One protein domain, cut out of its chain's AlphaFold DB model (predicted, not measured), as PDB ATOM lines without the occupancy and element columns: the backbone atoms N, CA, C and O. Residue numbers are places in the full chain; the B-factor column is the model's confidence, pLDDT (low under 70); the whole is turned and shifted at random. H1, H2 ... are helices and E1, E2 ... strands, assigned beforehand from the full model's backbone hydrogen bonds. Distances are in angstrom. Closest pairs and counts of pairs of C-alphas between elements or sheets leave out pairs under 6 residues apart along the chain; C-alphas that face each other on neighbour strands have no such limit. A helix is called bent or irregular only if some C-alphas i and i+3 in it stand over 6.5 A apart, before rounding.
ATOM      1  N   THR A 637     229.365 146.285 178.568       98.31
ATOM      2  CA  THR A 637     229.974 147.596 178.819       98.31
ATOM      3  C   THR A 637     231.373 147.430 179.392       98.31
ATOM      4  O   THR A 637     231.580 146.714 180.371       98.31
ATOM      5  N   GLY A 638     232.352 148.124 178.817       98.19
ATOM      6  CA  GLY A 638     233.739 147.948 179.220       98.19
ATOM      7  C   GLY A 638     234.749 148.601 178.292       98.19
ATOM      8  O   GLY A 638     234.477 149.629 177.668       98.19
ATOM      9  N   PHE A 639     235.945 148.020 178.254       98.38
ATOM     10  CA  PHE A 639     237.001 148.401 177.335       98.38
ATOM     11  C   PHE A 639     237.888 147.218 176.946       98.38
ATOM     12  O   PHE A 639     238.105 146.296 177.739       98.38
ATOM     13  N   CYS A 640     238.444 147.287 175.742       98.06
ATOM     14  CA  CYS A 640     239.420 146.333 175.234       98.06
ATOM     15  C   CYS A 640     240.545 147.037 174.458       98.06
ATOM     16  O   CYS A 640     240.481 148.245 174.200       98.06
ATOM     17  N   ARG A 641     241.608 146.290 174.141       97.50
ATOM     18  CA  ARG A 641     242.768 146.758 173.372       97.50
ATOM     19  C   ARG A 641     243.045 145.832 172.198       97.50
ATOM     20  O   ARG A 641     243.055 144.612 172.355       97.50
ATOM     21  N   MET A 642     243.320 146.434 171.050       97.56
ATOM     22  CA  MET A 642     243.784 145.738 169.850       97.56
ATOM     23  C   MET A 642     245.319 145.709 169.824       97.56
ATOM     24  O   MET A 642     245.965 146.526 170.488       97.56
ATOM     25  N   ILE A 643     245.913 144.803 169.042       97.00
ATOM     26  CA  ILE A 643     247.379 144.640 168.935       97.00
ATOM     27  C   ILE A 643     248.069 145.939 168.478       97.00
ATOM     28  O   ILE A 643     249.159 146.267 168.942       97.00
ATOM     29  N   ASP A 644     247.419 146.720 167.615       95.25
ATOM     30  CA  ASP A 644     247.921 148.009 167.119       95.25
ATOM     31  C   ASP A 644     247.847 149.168 168.136       95.25
ATOM     32  O   ASP A 644     248.190 150.306 167.809       95.25
ATOM     33  N   GLY A 645     247.387 148.906 169.363       95.12
ATOM     34  CA  GLY A 645     247.252 149.903 170.424       95.12
ATOM     35  C   GLY A 645     245.943 150.696 170.402       95.12
ATOM     36  O   GLY A 645     245.777 151.602 171.224       95.12
ATOM     37  N   THR A 646     245.002 150.378 169.507       97.62
ATOM     38  CA  THR A 646     243.640 150.930 169.561       97.62
ATOM     39  C   THR A 646     242.968 150.513 170.865       97.62
ATOM     40  O   THR A 646     242.901 149.326 171.183       97.62
ATOM     41  N   VAL A 647     242.428 151.482 171.605       98.19
ATOM     42  CA  VAL A 647     241.575 151.228 172.774       98.19
ATOM     43  C   VAL A 647     240.130 151.430 172.360       98.19
ATOM     44  O   VAL A 647     239.806 152.484 171.814       98.19
ATOM     45  N   ILE A 648     239.273 150.450 172.638       98.50
ATOM     46  CA  ILE A 648     237.836 150.501 172.354       98.50
ATOM     47  C   ILE A 648     237.087 150.550 173.680       98.50
ATOM     48  O   ILE A 648     237.332 149.740 174.569       98.50
ATOM     49  N   LEU A 649     236.162 151.494 173.803       98.56
ATOM     50  CA  LEU A 649     235.130 151.547 174.827       98.56
ATOM     51  C   LEU A 649     233.811 151.107 174.196       98.56
ATOM     52  O   LEU A 649     233.432 151.634 173.149       98.56
ATOM     53  N   ALA A 650     233.107 150.199 174.862       98.38
ATOM     54  CA  ALA A 650     231.748 149.802 174.507       98.38
ATOM     55  C   ALA A 650     230.814 150.059 175.692       98.38
ATOM     56  O   ALA A 650     231.232 149.915 176.848       98.38
ATOM     57  N   ALA A 651     229.577 150.451 175.410       98.25
ATOM     58  CA  ALA A 651     228.516 150.613 176.390       98.25
ATOM     59  C   ALA A 651     227.160 150.288 175.749       98.25
ATOM     60  O   ALA A 651     226.643 151.079 174.966       98.25
ATOM     61  N   GLY A 652     226.593 149.127 176.068       96.88
ATOM     62  CA  GLY A 652     225.308 148.671 175.524       96.88
ATOM     63  C   GLY A 652     224.568 147.733 176.471       96.88
ATOM     64  O   GLY A 652     223.984 146.739 176.049       96.88
ATOM     65  N   SER A 653     224.642 148.017 177.771       95.81
ATOM     66  CA  SER A 653     223.982 147.232 178.816       95.81
ATOM     67  C   SER A 653     222.501 147.575 178.983       95.81
ATOM     68  O   SER A 653     221.764 146.764 179.541       95.81
ATOM     69  N   HIS A 654     222.061 148.761 178.552       95.38
ATOM     70  CA  HIS A 654     220.685 149.222 178.766       95.38
ATOM     71  C   HIS A 654     219.917 149.525 177.478       95.38
ATOM     72  O   HIS A 654     218.705 149.317 177.447       95.38
ATOM     73  N   GLN A 655     220.581 150.015 176.430       94.75
ATOM     74  CA  GLN A 655     219.948 150.340 175.150       94.75
ATOM     75  C   GLN A 655     220.585 149.556 174.006       94.75
ATOM     76  O   GLN A 655     221.803 149.597 173.835       94.75
ATOM     77  N   ALA A 656     219.767 148.932 173.149       93.62
ATOM     78  CA  ALA A 656     220.263 148.217 171.973       93.62
ATOM     79  C   ALA A 656     221.042 149.117 171.005       93.62
ATOM     80  O   ALA A 656     222.042 148.683 170.437       93.62
ATOM     81  N   SER A 657     220.656 150.394 170.886       94.94
ATOM     82  CA  SER A 657     221.430 151.362 170.100       94.94
ATOM     83  C   SER A 657     222.738 151.797 170.772       94.94
ATOM     84  O   SER A 657     223.608 152.340 170.092       94.94
ATOM     85  N   GLY A 658     222.917 151.561 172.071       97.56
ATOM     86  CA  GLY A 658     224.101 151.922 172.847       97.56
ATOM     87  C   GLY A 658     223.847 153.016 173.889       97.56
ATOM     88  O   GLY A 658     223.034 153.920 173.694       97.56
ATOM     89  N   ASP A 659     224.593 152.945 174.987       98.44
ATOM     90  CA  ASP A 659     224.465 153.787 176.175       98.44
ATOM     91  C   ASP A 659     225.434 154.985 176.156       98.44
ATOM     92  O   ASP A 659     226.474 154.940 175.491       98.44
ATOM     93  N   PRO A 660     225.154 156.076 176.897       98.50
ATOM     94  CA  PRO A 660     226.070 157.212 176.996       98.50
ATOM     95  C   PRO A 660     227.435 156.847 177.604       98.50
ATOM     96  O   PRO A 660     227.522 156.220 178.659       98.50
ATOM     97  N   ILE A 661     228.508 157.352 176.998       98.44
ATOM     98  CA  ILE A 661     229.891 157.235 177.467       98.44
ATOM     99  C   ILE A 661     230.396 158.638 177.803       98.44
ATOM    100  O   ILE A 661     230.679 159.419 176.903       98.44
ATOM    101  N   ARG A 662     230.537 158.950 179.098       98.06
ATOM    102  CA  ARG A 662     231.104 160.217 179.601       98.06
ATOM    103  C   ARG A 662     232.200 159.936 180.608       98.06
ATOM    104  O   ARG A 662     231.930 159.834 181.803       98.06
ATOM    105  N   LYS A 663     233.422 159.731 180.124       97.25
ATOM    106  CA  LYS A 663     234.544 159.354 180.990       97.25
ATOM    107  C   LYS A 663     235.899 159.700 180.395       97.25
ATOM    108  O   LYS A 663     236.035 159.948 179.198       97.25
ATOM    109  N   GLU A 664     236.901 159.652 181.260       97.50
ATOM    110  CA  GLU A 664     238.299 159.571 180.863       97.50
ATOM    111  C   GLU A 664     238.729 158.108 180.716       97.50
ATOM    112  O   GLU A 664     238.238 157.223 181.424       97.50
ATOM    113  N   PHE A 665     239.655 157.847 179.801       96.56
ATOM    114  CA  PHE A 665     240.271 156.538 179.623       96.56
ATOM    115  C   PHE A 665     241.726 156.674 179.172       96.56
ATOM    116  O   PHE A 665     242.132 157.694 178.611       96.56
ATOM    117  N   LYS A 666     242.530 155.647 179.455       95.62
ATOM    118  CA  LYS A 666     243.951 155.628 179.103       95.62
ATOM    119  C   LYS A 666     244.169 154.984 177.740       95.62
ATOM    120  O   LYS A 666     243.623 153.919 177.469       95.62
ATOM    121  N   ILE A 667     245.022 155.607 176.934       95.12
ATOM    122  CA  ILE A 667     245.573 155.056 175.697       95.12
ATOM    123  C   ILE A 667     247.090 155.074 175.850       95.12
ATOM    124  O   ILE A 667     247.729 156.126 175.746       95.12
ATOM    125  N   SER A 668     247.668 153.911 176.168       89.31
ATOM    126  CA  SER A 668     249.048 153.823 176.655       89.31
ATOM    127  C   SER A 668     249.246 154.781 177.851       89.31
ATOM    128  O   SER A 668     248.466 154.775 178.802       89.31
ATOM    129  N   ARG A 669     250.257 155.652 177.807       92.00
ATOM    130  CA  ARG A 669     250.544 156.651 178.850       92.00
ATOM    131  C   ARG A 669     249.665 157.910 178.809       92.00
ATOM    132  O   ARG A 669     249.833 158.769 179.670       92.00
ATOM    133  N   TYR A 670     248.795 158.063 177.811       96.19
ATOM    134  CA  TYR A 670     248.000 159.276 177.606       96.19
ATOM    135  C   TYR A 670     246.576 159.108 178.133       96.19
ATOM    136  O   TYR A 670     246.002 158.026 178.038       96.19
ATOM    137  N   THR A 671     245.990 160.190 178.644       97.19
ATOM    138  CA  THR A 671     244.583 160.234 179.061       97.19
ATOM    139  C   THR A 671     243.759 160.944 177.994       97.19
ATOM    140  O   THR A 671     244.101 162.056 177.586       97.19
ATOM    141  N   ALA A 672     242.678 160.304 177.557       98.06
ATOM    142  CA  ALA A 672     241.671 160.876 176.674       98.06
ATOM    143  C   ALA A 672     240.348 161.056 177.429       98.06
ATOM    144  O   ALA A 672     240.015 160.227 178.275       98.06
ATOM    145  N   SER A 673     239.584 162.099 177.114       98.31
ATOM    146  CA  SER A 673     238.213 162.306 177.595       98.31
ATOM    147  C   SER A 673     237.230 162.247 176.429       98.31
ATOM    148  O   SER A 673     237.545 162.669 175.312       98.31
ATOM    149  N   VAL A 674     236.044 161.683 176.669       98.62
ATOM    150  CA  VAL A 674     235.024 161.495 175.630       98.62
ATOM    151  C   VAL A 674     233.605 161.676 176.174       98.62
ATOM    152  O   VAL A 674     233.313 161.253 177.295       98.62
ATOM    153  N   ASP A 675     232.738 162.289 175.362       98.62
ATOM    154  CA  ASP A 675     231.270 162.282 175.468       98.62
ATOM    155  C   ASP A 675     230.713 161.701 174.157       98.62
ATOM    156  O   ASP A 675     230.766 162.353 173.110       98.62
ATOM    157  N   ALA A 676     230.266 160.449 174.206       98.62
ATOM    158  CA  ALA A 676     229.805 159.652 173.066       98.62
ATOM    159  C   ALA A 676     228.655 158.715 173.484       98.62
ATOM    160  O   ALA A 676     228.189 158.753 174.624       98.62
ATOM    161  N   VAL A 677     228.190 157.860 172.575       98.50
ATOM    162  CA  VAL A 677     227.118 156.883 172.789       98.50
ATOM    163  C   VAL A 677     227.480 155.549 172.130       98.50
ATOM    164  O   VAL A 677     227.854 155.504 170.958       98.50
ATOM    165  N   GLY A 678     227.326 154.447 172.863       98.31
ATOM    166  CA  GLY A 678     227.529 153.086 172.369       98.31
ATOM    167  C   GLY A 678     228.998 152.693 172.256       98.31
ATOM    168  O   GLY A 678     229.467 151.826 172.987       98.31
ATOM    169  N   ILE A 679     229.739 153.345 171.360       98.25
ATOM    170  CA  ILE A 679     231.168 153.088 171.136       98.25
ATOM    171  C   ILE A 679     231.997 154.370 171.186       98.25
ATOM    172  O   ILE A 679     231.557 155.434 170.747       98.25
ATOM    173  N   ALA A 680     233.231 154.245 171.670       98.50
ATOM    174  CA  ALA A 680     234.293 155.228 171.485       98.50
ATOM    175  C   ALA A 680     235.639 154.504 171.405       98.50
ATOM    176  O   ALA A 680     236.016 153.799 172.335       98.50
ATOM    177  N   ALA A 681     236.376 154.677 170.318       98.50
ATOM    178  CA  ALA A 681     237.644 154.011 170.088       98.50
ATOM    179  C   ALA A 681     238.681 154.985 169.550       98.50
ATOM    180  O   ALA A 681     238.354 155.829 168.719       98.50
ATOM    181  N   ALA A 682     239.927 154.871 170.004       98.31
ATOM    182  CA  ALA A 682     241.001 155.741 169.546       98.31
ATOM    183  C   ALA A 682     242.361 155.037 169.528       98.31
ATOM    184  O   ALA A 682     242.661 154.205 170.385       98.31
ATOM    185  N   ARG A 683     243.195 155.429 168.560       97.56
ATOM    186  CA  ARG A 683     244.598 155.016 168.420       97.56
ATOM    187  C   ARG A 683     245.491 156.246 168.349       97.56
ATOM    188  O   ARG A 683     245.168 157.216 167.655       97.56
ATOM    189  N   LEU A 684     246.609 156.197 169.068       96.81
ATOM    190  CA  LEU A 684     247.609 157.259 169.103       96.81
ATOM    191  C   LEU A 684     248.926 156.772 168.504       96.81
ATOM    192  O   LEU A 684     249.299 155.615 168.678       96.81
ATOM    193  N   ASP A 685     249.664 157.690 167.885       94.19
ATOM    194  CA  ASP A 685     251.053 157.444 167.520       94.19
ATOM    195  C   ASP A 685     251.953 157.390 168.772       94.19
ATOM    196  O   ASP A 685     251.565 157.728 169.896       94.19
ATOM    197  N   LYS A 686     253.226 157.035 168.572       92.19
ATOM    198  CA  LYS A 686     254.247 156.986 169.637       92.19
ATOM    199  C   LYS A 686     254.465 158.306 170.400       92.19
ATOM    200  O   LYS A 686     255.046 158.294 171.488       92.19
ATOM    201  N   ASN A 687     254.051 159.437 169.828       93.44
ATOM    202  CA  ASN A 687     254.167 160.772 170.415       93.44
ATOM    203  C   ASN A 687     252.869 161.212 171.119       93.44
ATOM    204  O   ASN A 687     252.853 162.271 171.750       93.44
ATOM    205  N   GLY A 688     251.805 160.405 171.058       94.62
ATOM    206  CA  GLY A 688     250.500 160.710 171.634       94.62
ATOM    207  C   GLY A 688     249.614 161.573 170.745       94.62
ATOM    208  O   GLY A 688     248.686 162.201 171.254       94.62
ATOM    209  N   ASN A 689     249.901 161.664 169.444       95.81
ATOM    210  CA  ASN A 689     249.006 162.323 168.499       95.81
ATOM    211  C   ASN A 689     247.943 161.341 168.017       95.81
ATOM    212  O   ASN A 689     248.242 160.179 167.754       95.81
ATOM    213  N   LEU A 690     246.721 161.833 167.819       97.38
ATOM    214  CA  LEU A 690     245.633 161.025 167.279       97.38
ATOM    215  C   LEU A 690     245.965 160.512 165.867       97.38
ATOM    216  O   LEU A 690     246.396 161.273 164.989       97.38
ATOM    217  N   GLU A 691     245.740 159.218 165.647       96.94
ATOM    218  CA  GLU A 691     245.838 158.561 164.339       96.94
ATOM    219  C   GLU A 691     244.504 158.010 163.855       96.94
ATOM    220  O   GLU A 691     244.257 158.016 162.649       96.94
ATOM    221  N   ALA A 692     243.657 157.556 164.779       98.06
ATOM    222  CA  ALA A 692     242.316 157.086 164.478       98.06
ATOM    223  C   ALA A 692     241.352 157.355 165.642       98.06
ATOM    224  O   ALA A 692     241.759 157.303 166.802       98.06
ATOM    225  N   LEU A 693     240.089 157.626 165.315       98.56
ATOM    226  CA  LEU A 693     238.964 157.834 166.223       98.56
ATOM    227  C   LEU A 693     237.699 157.255 165.581       98.56
ATOM    228  O   LEU A 693     237.414 157.564 164.430       98.56
ATOM    229  N   ALA A 694     236.920 156.470 166.314       98.56
ATOM    230  CA  ALA A 694     235.568 156.070 165.928       98.56
ATOM    231  C   ALA A 694     234.639 156.226 167.129       98.56
ATOM    232  O   ALA A 694     234.997 155.823 168.232       98.56
ATOM    233  N   ALA A 695     233.471 156.830 166.945       98.50
ATOM    234  CA  ALA A 695     232.527 157.046 168.031       98.50
ATOM    235  C   ALA A 695     231.095 157.186 167.513       98.50
ATOM    236  O   ALA A 695     230.851 157.865 166.516       98.50
ATOM    237  N   GLY A 696     230.152 156.573 168.226       98.19
ATOM    238  CA  GLY A 696     228.725 156.812 168.037       98.19
ATOM    239  C   GLY A 696     228.297 158.044 168.826       98.19
ATOM    240  O   GLY A 696     228.795 158.268 169.926       98.19
ATOM    241  N   GLY A 697     227.402 158.869 168.285       97.69
ATOM    242  CA  GLY A 697     226.848 160.046 168.957       97.69
ATOM    243  C   GLY A 697     227.907 160.942 169.604       97.69
ATOM    244  O   GLY A 697     227.706 161.408 170.726       97.69
ATOM    245  N   LEU A 698     229.048 161.144 168.944       98.56
ATOM    246  CA  LEU A 698     230.160 161.904 169.486       98.56
ATOM    247  C   LEU A 698     229.756 163.361 169.680       98.56
ATOM    248  O   LEU A 698     229.382 164.041 168.727       98.56
ATOM    249  N   LYS A 699     229.900 163.854 170.906       98.56
ATOM    250  CA  LYS A 699     229.742 165.265 171.251       98.56
ATOM    251  C   LYS A 699     231.080 165.929 171.539       98.56
ATOM    252  O   LYS A 699     231.295 167.066 171.123       98.56
ATOM    253  N   SER A 700     231.992 165.236 172.216       98.56
ATOM    254  CA  SER A 700     233.353 165.732 172.413       98.56
ATOM    255  C   SER A 700     234.379 164.616 172.561       98.56
ATOM    256  O   SER A 700     234.092 163.547 173.096       98.56
ATOM    257  N   PHE A 701     235.596 164.891 172.096       98.62
ATOM    258  CA  PHE A 701     236.775 164.063 172.320       98.62
ATOM    259  C   PHE A 701     237.997 164.955 172.525       98.62
ATOM    260  O   PHE A 701     238.233 165.889 171.752       98.62
ATOM    261  N   GLN A 702     238.794 164.654 173.544       98.31
ATOM    262  CA  GLN A 702     240.035 165.364 173.812       98.31
ATOM    263  C   GLN A 702     241.135 164.385 174.197       98.31
ATOM    264  O   GLN A 702     240.953 163.539 175.067       98.31
ATOM    265  N   VAL A 703     242.301 164.537 173.579       97.69
ATOM    266  CA  VAL A 703     243.520 163.839 173.980       97.69
ATOM    267  C   VAL A 703     244.717 164.700 173.624       97.69
ATOM    268  O   VAL A 703     244.888 165.110 172.474       97.69
ATOM    269  N   ASN A 704     245.564 164.970 174.614       94.31
ATOM    270  CA  ASN A 704     246.757 165.789 174.424       94.31
ATOM    271  C   ASN A 704     246.397 167.150 173.769       94.31
ATOM    272  O   ASN A 704     245.575 167.887 174.311       94.31
ATOM    273  N   ASN A 705     246.952 167.461 172.592       92.69
ATOM    274  CA  ASN A 705     246.656 168.695 171.846       92.69
ATOM    275  C   ASN A 705     245.454 168.586 170.890       92.69
ATOM    276  O   ASN A 705     245.084 169.578 170.264       92.69
ATOM    277  N   PHE A 706     244.872 167.398 170.715       97.31
ATOM    278  CA  PHE A 706     243.701 167.215 169.864       97.31
ATOM    279  C   PHE A 706     242.427 167.477 170.670       97.31
ATOM    280  O   PHE A 706     242.220 166.875 171.725       97.31
ATOM    281  N   GLN A 707     241.557 168.338 170.146       97.38
ATOM    282  CA  GLN A 707     240.253 168.636 170.724       97.38
ATOM    283  C   GLN A 707     239.206 168.728 169.614       97.38
ATOM    284  O   GLN A 707     239.379 169.463 168.643       97.38
ATOM    285  N   LEU A 708     238.106 168.007 169.796       98.19
ATOM    286  CA  LEU A 708     236.928 168.063 168.946       98.19
ATOM    287  C   LEU A 708     235.695 168.224 169.832       98.19
ATOM    288  O   LEU A 708     235.491 167.435 170.750       98.19
ATOM    289  N   THR A 709     234.872 169.224 169.534       98.06
ATOM    290  CA  THR A 709     233.574 169.447 170.178       98.06
ATOM    291  C   THR A 709     232.559 169.753 169.091       98.06
ATOM    292  O   THR A 709     232.777 170.668 168.301       98.06
ATOM    293  N   LEU A 710     231.463 169.003 169.055       97.44
ATOM    294  CA  LEU A 710     230.367 169.194 168.113       97.44
ATOM    295  C   LEU A 710     229.170 169.832 168.820       97.44
ATOM    296  O   LEU A 710     228.900 169.567 169.994       97.44
ATOM    297  N   LYS A 711     228.445 170.692 168.097       94.38
ATOM    298  CA  LYS A 711     227.212 171.317 168.607       94.38
ATOM    299  C   LYS A 711     226.106 170.282 168.799       94.38
ATOM    300  O   LYS A 711     225.411 170.313 169.813       94.38
ATOM    301  N   GLU A 712     225.995 169.359 167.851       95.31
ATOM    302  CA  GLU A 712     225.070 168.231 167.889       95.31
ATOM    303  C   GLU A 712     225.865 166.916 167.817       95.31
ATOM    304  O   GLU A 712     226.899 166.876 167.144       95.31
ATOM    305  N   PRO A 713     225.428 165.853 168.517       96.44
ATOM    306  CA  PRO A 713     226.091 164.554 168.473       96.44
ATOM    307  C   PRO A 713     226.130 163.950 167.063       96.44
ATOM    308  O   PRO A 713     225.119 163.975 166.365       96.44
ATOM    309  N   ALA A 714     227.256 163.345 166.675       97.06
ATOM    310  CA  ALA A 714     227.409 162.706 165.365       97.06
ATOM    311  C   ALA A 714     228.098 161.337 165.444       97.06
ATOM    312  O   ALA A 714     229.065 161.159 166.182       97.06
ATOM    313  N   ASP A 715     227.636 160.378 164.643       98.19
ATOM    314  CA  ASP A 715     228.319 159.099 164.436       98.19
ATOM    315  C   ASP A 715     229.494 159.318 163.463       98.19
ATOM    316  O   ASP A 715     229.275 159.663 162.296       98.19
ATOM    317  N   ILE A 716     230.738 159.150 163.927       98.31
ATOM    318  CA  ILE A 716     231.933 159.408 163.109       98.31
ATOM    319  C   ILE A 716     232.976 158.294 163.183       98.31
ATOM    320  O   ILE A 716     233.200 157.690 164.230       98.31
ATOM    321  N   ALA A 717     233.700 158.109 162.081       98.25
ATOM    322  CA  ALA A 717     235.030 157.512 162.075       98.25
ATOM    323  C   ALA A 717     236.008 158.462 161.379       98.25
ATOM    324  O   ALA A 717     235.659 159.116 160.402       98.25
ATOM    325  N   LEU A 718     237.232 158.557 161.876       97.81
ATOM    326  CA  LEU A 718     238.278 159.448 161.394       97.81
ATOM    327  C   LEU A 718     239.621 158.731 161.534       97.81
ATOM    328  O   LEU A 718     239.951 158.273 162.622       97.81
ATOM    329  N   TRP A 719     240.421 158.649 160.474       97.50
ATOM    330  CA  TRP A 719     241.739 158.008 160.537       97.50
ATOM    331  C   TRP A 719     242.722 158.572 159.513       97.50
ATOM    332  O   TRP A 719     242.341 159.168 158.503       97.50
ATOM    333  N   LYS A 720     244.016 158.372 159.765       95.75
ATOM    334  CA  LYS A 720     245.074 158.624 158.784       95.75
ATOM    335  C   LYS A 720     245.233 157.415 157.867       95.75
ATOM    336  O   LYS A 720     245.420 156.291 158.328       95.75
ATOM    337  N   ASN A 721     245.191 157.642 156.559       90.75
ATOM    338  CA  ASN A 721     245.480 156.602 155.574       90.75
ATOM    339  C   ASN A 721     246.988 156.306 155.475       90.75
ATOM    340  O   ASN A 721     247.809 156.955 156.120       90.75
ATOM    341  N   LYS A 722     247.370 155.368 154.598       87.88
ATOM    342  CA  LYS A 722     248.775 154.972 154.367       87.88
ATOM    343  C   LYS A 722     249.705 156.133 153.965       87.88
ATOM    344  O   LYS A 722     250.910 156.029 154.143       87.88
ATOM    345  N   ASN A 723     249.155 157.240 153.458       91.94
ATOM    346  CA  ASN A 723     249.900 158.451 153.093       91.94
ATOM    347  C   ASN A 723     249.906 159.509 154.215       91.94
ATOM    348  O   ASN A 723     250.278 160.657 153.974       91.94
ATOM    349  N   GLY A 724     249.418 159.168 155.411       92.56
ATOM    350  CA  GLY A 724     249.301 160.077 156.550       92.56
ATOM    351  C   GLY A 724     248.196 161.132 156.419       92.56
ATOM    352  O   GLY A 724     248.142 162.046 157.237       92.56
ATOM    353  N   LYS A 725     247.320 161.040 155.406       95.81
ATOM    354  CA  LYS A 725     246.221 161.997 155.192       95.81
ATOM    355  C   LYS A 725     244.958 161.552 155.919       95.81
ATOM    356  O   LYS A 725     244.601 160.377 155.860       95.81
ATOM    357  N   TRP A 726     244.259 162.504 156.528       97.44
ATOM    358  CA  TRP A 726     242.982 162.268 157.195       97.44
ATOM    359  C   TRP A 726     241.864 161.906 156.212       97.44
ATOM    360  O   TRP A 726     241.654 162.584 155.202       97.44
ATOM    361  N   GLN A 727     241.123 160.865 156.562       96.31
ATOM    362  CA  GLN A 727     239.869 160.440 155.949       96.31
ATOM    363  C   GLN A 727     238.821 160.322 157.049       96.31
ATOM    364  O   GLN A 727     239.178 160.045 158.195       96.31
ATOM    365  N   GLY A 728     237.554 160.523 156.704       96.25
ATOM    366  CA  GLY A 728     236.478 160.341 157.661       96.25
ATOM    367  C   GLY A 728     235.202 159.777 157.057       96.25
ATOM    368  O   GLY A 728     234.941 159.909 155.862       96.25
ATOM    369  N   VAL A 729     234.407 159.158 157.919       96.69
ATOM    370  CA  VAL A 729     233.031 158.732 157.682       96.69
ATOM    371  C   VAL A 729     232.147 159.516 158.641       96.69
ATOM    372  O   VAL A 729     232.429 159.567 159.837       96.69
ATOM    373  N   LEU A 730     231.092 160.125 158.107       96.88
ATOM    374  CA  LEU A 730     230.044 160.795 158.867       96.88
ATOM    375  C   LEU A 730     228.722 160.074 158.601       96.88
ATOM    376  O   LEU A 730     228.246 160.046 157.465       96.88
ATOM    377  N   GLN A 731     228.146 159.481 159.639       95.38
ATOM    378  CA  GLN A 731     226.971 158.628 159.528       95.38
ATOM    379  C   GLN A 731     225.724 159.288 160.124       95.38
ATOM    380  O   GLN A 731     225.786 159.950 161.156       95.38
ATOM    381  N   GLY A 732     224.579 159.105 159.464       91.94
ATOM    382  CA  GLY A 732     223.270 159.573 159.926       91.94
ATOM    383  C   GLY A 732     223.102 161.095 159.946       91.94
ATOM    384  O   GLY A 732     222.113 161.586 160.482       91.94
ATOM    385  N   TRP A 733     224.049 161.852 159.385       93.75
ATOM    386  CA  TRP A 733     224.053 163.314 159.444       93.75
ATOM    387  C   TRP A 733     223.330 163.949 158.256       93.75
ATOM    388  O   TRP A 733     223.694 163.730 157.094       93.75
ATOM    389  N   THR A 734     222.358 164.812 158.551       89.56
ATOM    390  CA  THR A 734     221.618 165.588 157.551       89.56
ATOM    391  C   THR A 734     222.161 167.017 157.454       89.56
ATOM    392  O   THR A 734     222.594 167.606 158.440       89.56
ATOM    393  N   GLY A 735     222.175 167.586 156.245       91.31
ATOM    394  CA  GLY A 735     222.726 168.926 156.000       91.31
ATOM    395  C   GLY A 735     224.250 168.961 155.844       91.31
ATOM    396  O   GLY A 735     224.888 167.931 155.598       91.31
ATOM    397  N   ASP A 736     224.834 170.156 155.936       94.88
ATOM    398  CA  ASP A 736     226.265 170.398 155.709       94.88
ATOM    399  C   ASP A 736     227.151 169.729 156.765       94.88
ATOM    400  O   ASP A 736     226.742 169.521 157.905       94.88
ATOM    401  N   ILE A 737     228.378 169.369 156.374       95.94
ATOM    402  CA  ILE A 737     229.359 168.800 157.308       95.94
ATOM    403  C   ILE A 737     229.712 169.880 158.342       95.94
ATOM    404  O   ILE A 737     230.054 170.991 157.928       95.94
ATOM    405  N   PRO A 738     229.687 169.576 159.655       96.38
ATOM    406  CA  PRO A 738     230.096 170.514 160.695       96.38
ATOM    407  C   PRO A 738     231.454 171.164 160.409       96.38
ATOM    408  O   PRO A 738     232.424 170.481 160.064       96.38
ATOM    409  N   GLU A 739     231.552 172.482 160.602       96.25
ATOM    410  CA  GLU A 739     232.797 173.232 160.389       96.25
ATOM    411  C   GLU A 739     233.948 172.680 161.238       96.25
ATOM    412  O   GLU A 739     235.105 172.688 160.821       96.25
ATOM    413  N   GLU A 740     233.641 172.174 162.434       96.69
ATOM    414  CA  GLU A 740     234.599 171.551 163.339       96.69
ATOM    415  C   GLU A 740     235.239 170.288 162.740       96.69
ATOM    416  O   GLU A 740     236.432 170.063 162.943       96.69
ATOM    417  N   LEU A 741     234.494 169.517 161.942       97.12
ATOM    418  CA  LEU A 741     235.009 168.352 161.214       97.12
ATOM    419  C   LEU A 741     235.790 168.761 159.955       97.12
ATOM    420  O   LEU A 741     236.830 168.172 159.650       97.12
ATOM    421  N   LEU A 742     235.343 169.809 159.252       97.00
ATOM    422  CA  LEU A 742     236.028 170.338 158.063       97.00
ATOM    423  C   LEU A 742     237.409 170.935 158.376       97.00
ATOM    424  O   LEU A 742     238.295 170.909 157.523       97.00
ATOM    425  N   LYS A 743     237.629 171.408 159.610       96.31
ATOM    426  CA  LYS A 743     238.957 171.835 160.094       96.31
ATOM    427  C   LYS A 743     239.981 170.694 160.125       96.31
ATOM    428  O   LYS A 743     241.178 170.966 160.103       96.31
ATOM    429  N   ILE A 744     239.528 169.440 160.185       96.75
ATOM    430  CA  ILE A 744     240.394 168.256 160.229       96.75
ATOM    431  C   ILE A 744     240.700 167.763 158.813       96.75
ATOM    432  O   ILE A 744     241.856 167.510 158.469       96.75
ATOM    433  N   THR A 745     239.663 167.600 157.989       96.88
ATOM    434  CA  THR A 745     239.789 167.145 156.600       96.88
ATOM    435  C   THR A 745     238.571 167.537 155.774       96.88
ATOM    436  O   THR A 745     237.470 167.668 156.301       96.88
ATOM    437  N   ALA A 746     238.759 167.667 154.461       95.06
ATOM    438  CA  ALA A 746     237.668 167.781 153.493       95.06
ATOM    439  C   ALA A 746     237.232 166.413 152.931       95.06
ATOM    440  O   ALA A 746     236.248 166.332 152.201       95.06
ATOM    441  N   ASN A 747     237.966 165.339 153.237       95.56
ATOM    442  CA  ASN A 747     237.726 164.013 152.676       95.56
ATOM    443  C   ASN A 747     236.792 163.182 153.567       95.56
ATOM    444  O   ASN A 747     237.255 162.332 154.334       95.56
ATOM    445  N   TRP A 748     235.492 163.455 153.456       94.44
ATOM    446  CA  TRP A 748     234.437 162.774 154.201       94.44
ATOM    447  C   TRP A 748     233.542 161.942 153.282       94.44
ATOM    448  O   TRP A 748     232.967 162.465 152.328       94.44
ATOM    449  N   SER A 749     233.374 160.669 153.626       93.06
ATOM    450  CA  SER A 749     232.299 159.817 153.118       93.06
ATOM    451  C   SER A 749     231.070 159.947 154.015       93.06
ATOM    452  O   SER A 749     231.195 160.123 155.227       93.06
ATOM    453  N   ARG A 750     229.878 159.857 153.425       93.00
ATOM    454  CA  ARG A 750     228.612 159.892 154.163       93.00
ATOM    455  C   ARG A 750     227.954 158.528 154.156       93.00
ATOM    456  O   ARG A 750     227.943 157.880 153.115       93.00
ATOM    457  N   LEU A 751     227.397 158.155 155.302       93.44
ATOM    458  CA  LEU A 751     226.534 156.991 155.442       93.44
ATOM    459  C   LEU A 751     225.182 157.408 156.022       93.44
ATOM    460  O   LEU A 751     225.092 158.288 156.872       93.44
ATOM    461  N   GLU A 752     224.133 156.747 155.585       92.00
ATOM    462  CA  GLU A 752     222.793 156.776 156.133       92.00
ATOM    463  C   GLU A 752     222.662 155.691 157.209       92.00
ATOM    464  O   GLU A 752     223.484 154.773 157.321       92.00
TER     465      GLU A 752
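This is residues 637 to 752 of the 765 residues of an uncharacterized protein of termite gut metagenome (UniProt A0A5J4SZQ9). One twisted sheet folds back on itself into two layers, partly face to face like a loose sandwich, and the bent hairpin of E6 and E7 runs through both. One layer is a long wall of E1, E2, E5, residues 690 to 695 of E6, residues 715 to 720 of E7, E8 and E9; the other has E3, E4 and the remaining halves of E6 and E7, with the small helix H1 next to E7. The printed part has 116 residues, with eight named strands, E1 to E8, followed along the chain by the one named helix, H1, and a ninth strand, E9; the class is mostly strand, and the neighbour pairs of the branched sheet are antiparallel but for E8 and E9, which are parallel. The whole is compact, with a radius of gyration of the C-alphas of 13.5 A and spans of 37 by 34 by 22 A.

Find C-alpha 637 at (229.974, 147.596, 178.819), where E1, residues 637 to 641, begins. Next come E2, residues 647 to 651, and E3, residues 660 to 667, 19.7 A long, which bends by 64 degrees at residue 663. E4, residues 670 to 677, is 21.6 A long, and E5, residues 679 to 684, is 17.1 A. Look for E6, residues 690 to 703, from C-alpha 690 at (245.633, 161.025, 167.279); it bends by 160 degrees at residue 693, and its end C-alphas are 7.6 A apart. E7, residues 706 to 720, bends by 149 degrees at residue 714 and measures 14.1 A from end to end. E8, residues 726 to 731, is 16.6 A long; H1, residues 739 to 742, and E9, residues 748 to 751, follow, and E9 ends at C-alpha 751, (226.534, 156.991, 155.442).

Start at the hairpin of E1 and E2, where N 638 and O 650 are 2.9 A apart. On the other side of E2 is E5, with N 649 and O 680 at 2.7 A. E3 and E4 are a hairpin, with N 661 and O 676 at 2.8 A. E6 has E4 and E5 on one side, with N 673 and O 702 at 2.9 A and N 681 and O 694 at 2.8 A, and E7 on the other side, with N 718 and O 693 at 2.7 A. E5, E6, E7 and E8 form a meander, each strand the antiparallel neighbour of the one before; between E7 and E8, N 729 and O 717 are within hydrogen-bond range at 2.8 A. E8, H1 and E9 are a strand-helix-strand unit, two parallel neighbour strands with a helix between, and its crossover is right-handed; N 749 and O 728 are 2.8 A apart. H1 is on the sheet at a height of 6.7 A, over none of its strands; its closest C-alphas to E7 are Leu 710 and Glu 740, 6.8 A apart. H1 is too short for an O i to N i+4 pair; its one O i to N i+3 pair is within range. E1 and E9 are apart.

Look at His 654 and Asn 723 for the two C-alphas farthest apart, 40.0 A. The printed part has no cut and no long link. Mean pLDDT of the printed part is 96.3, and no printed residue is under 70.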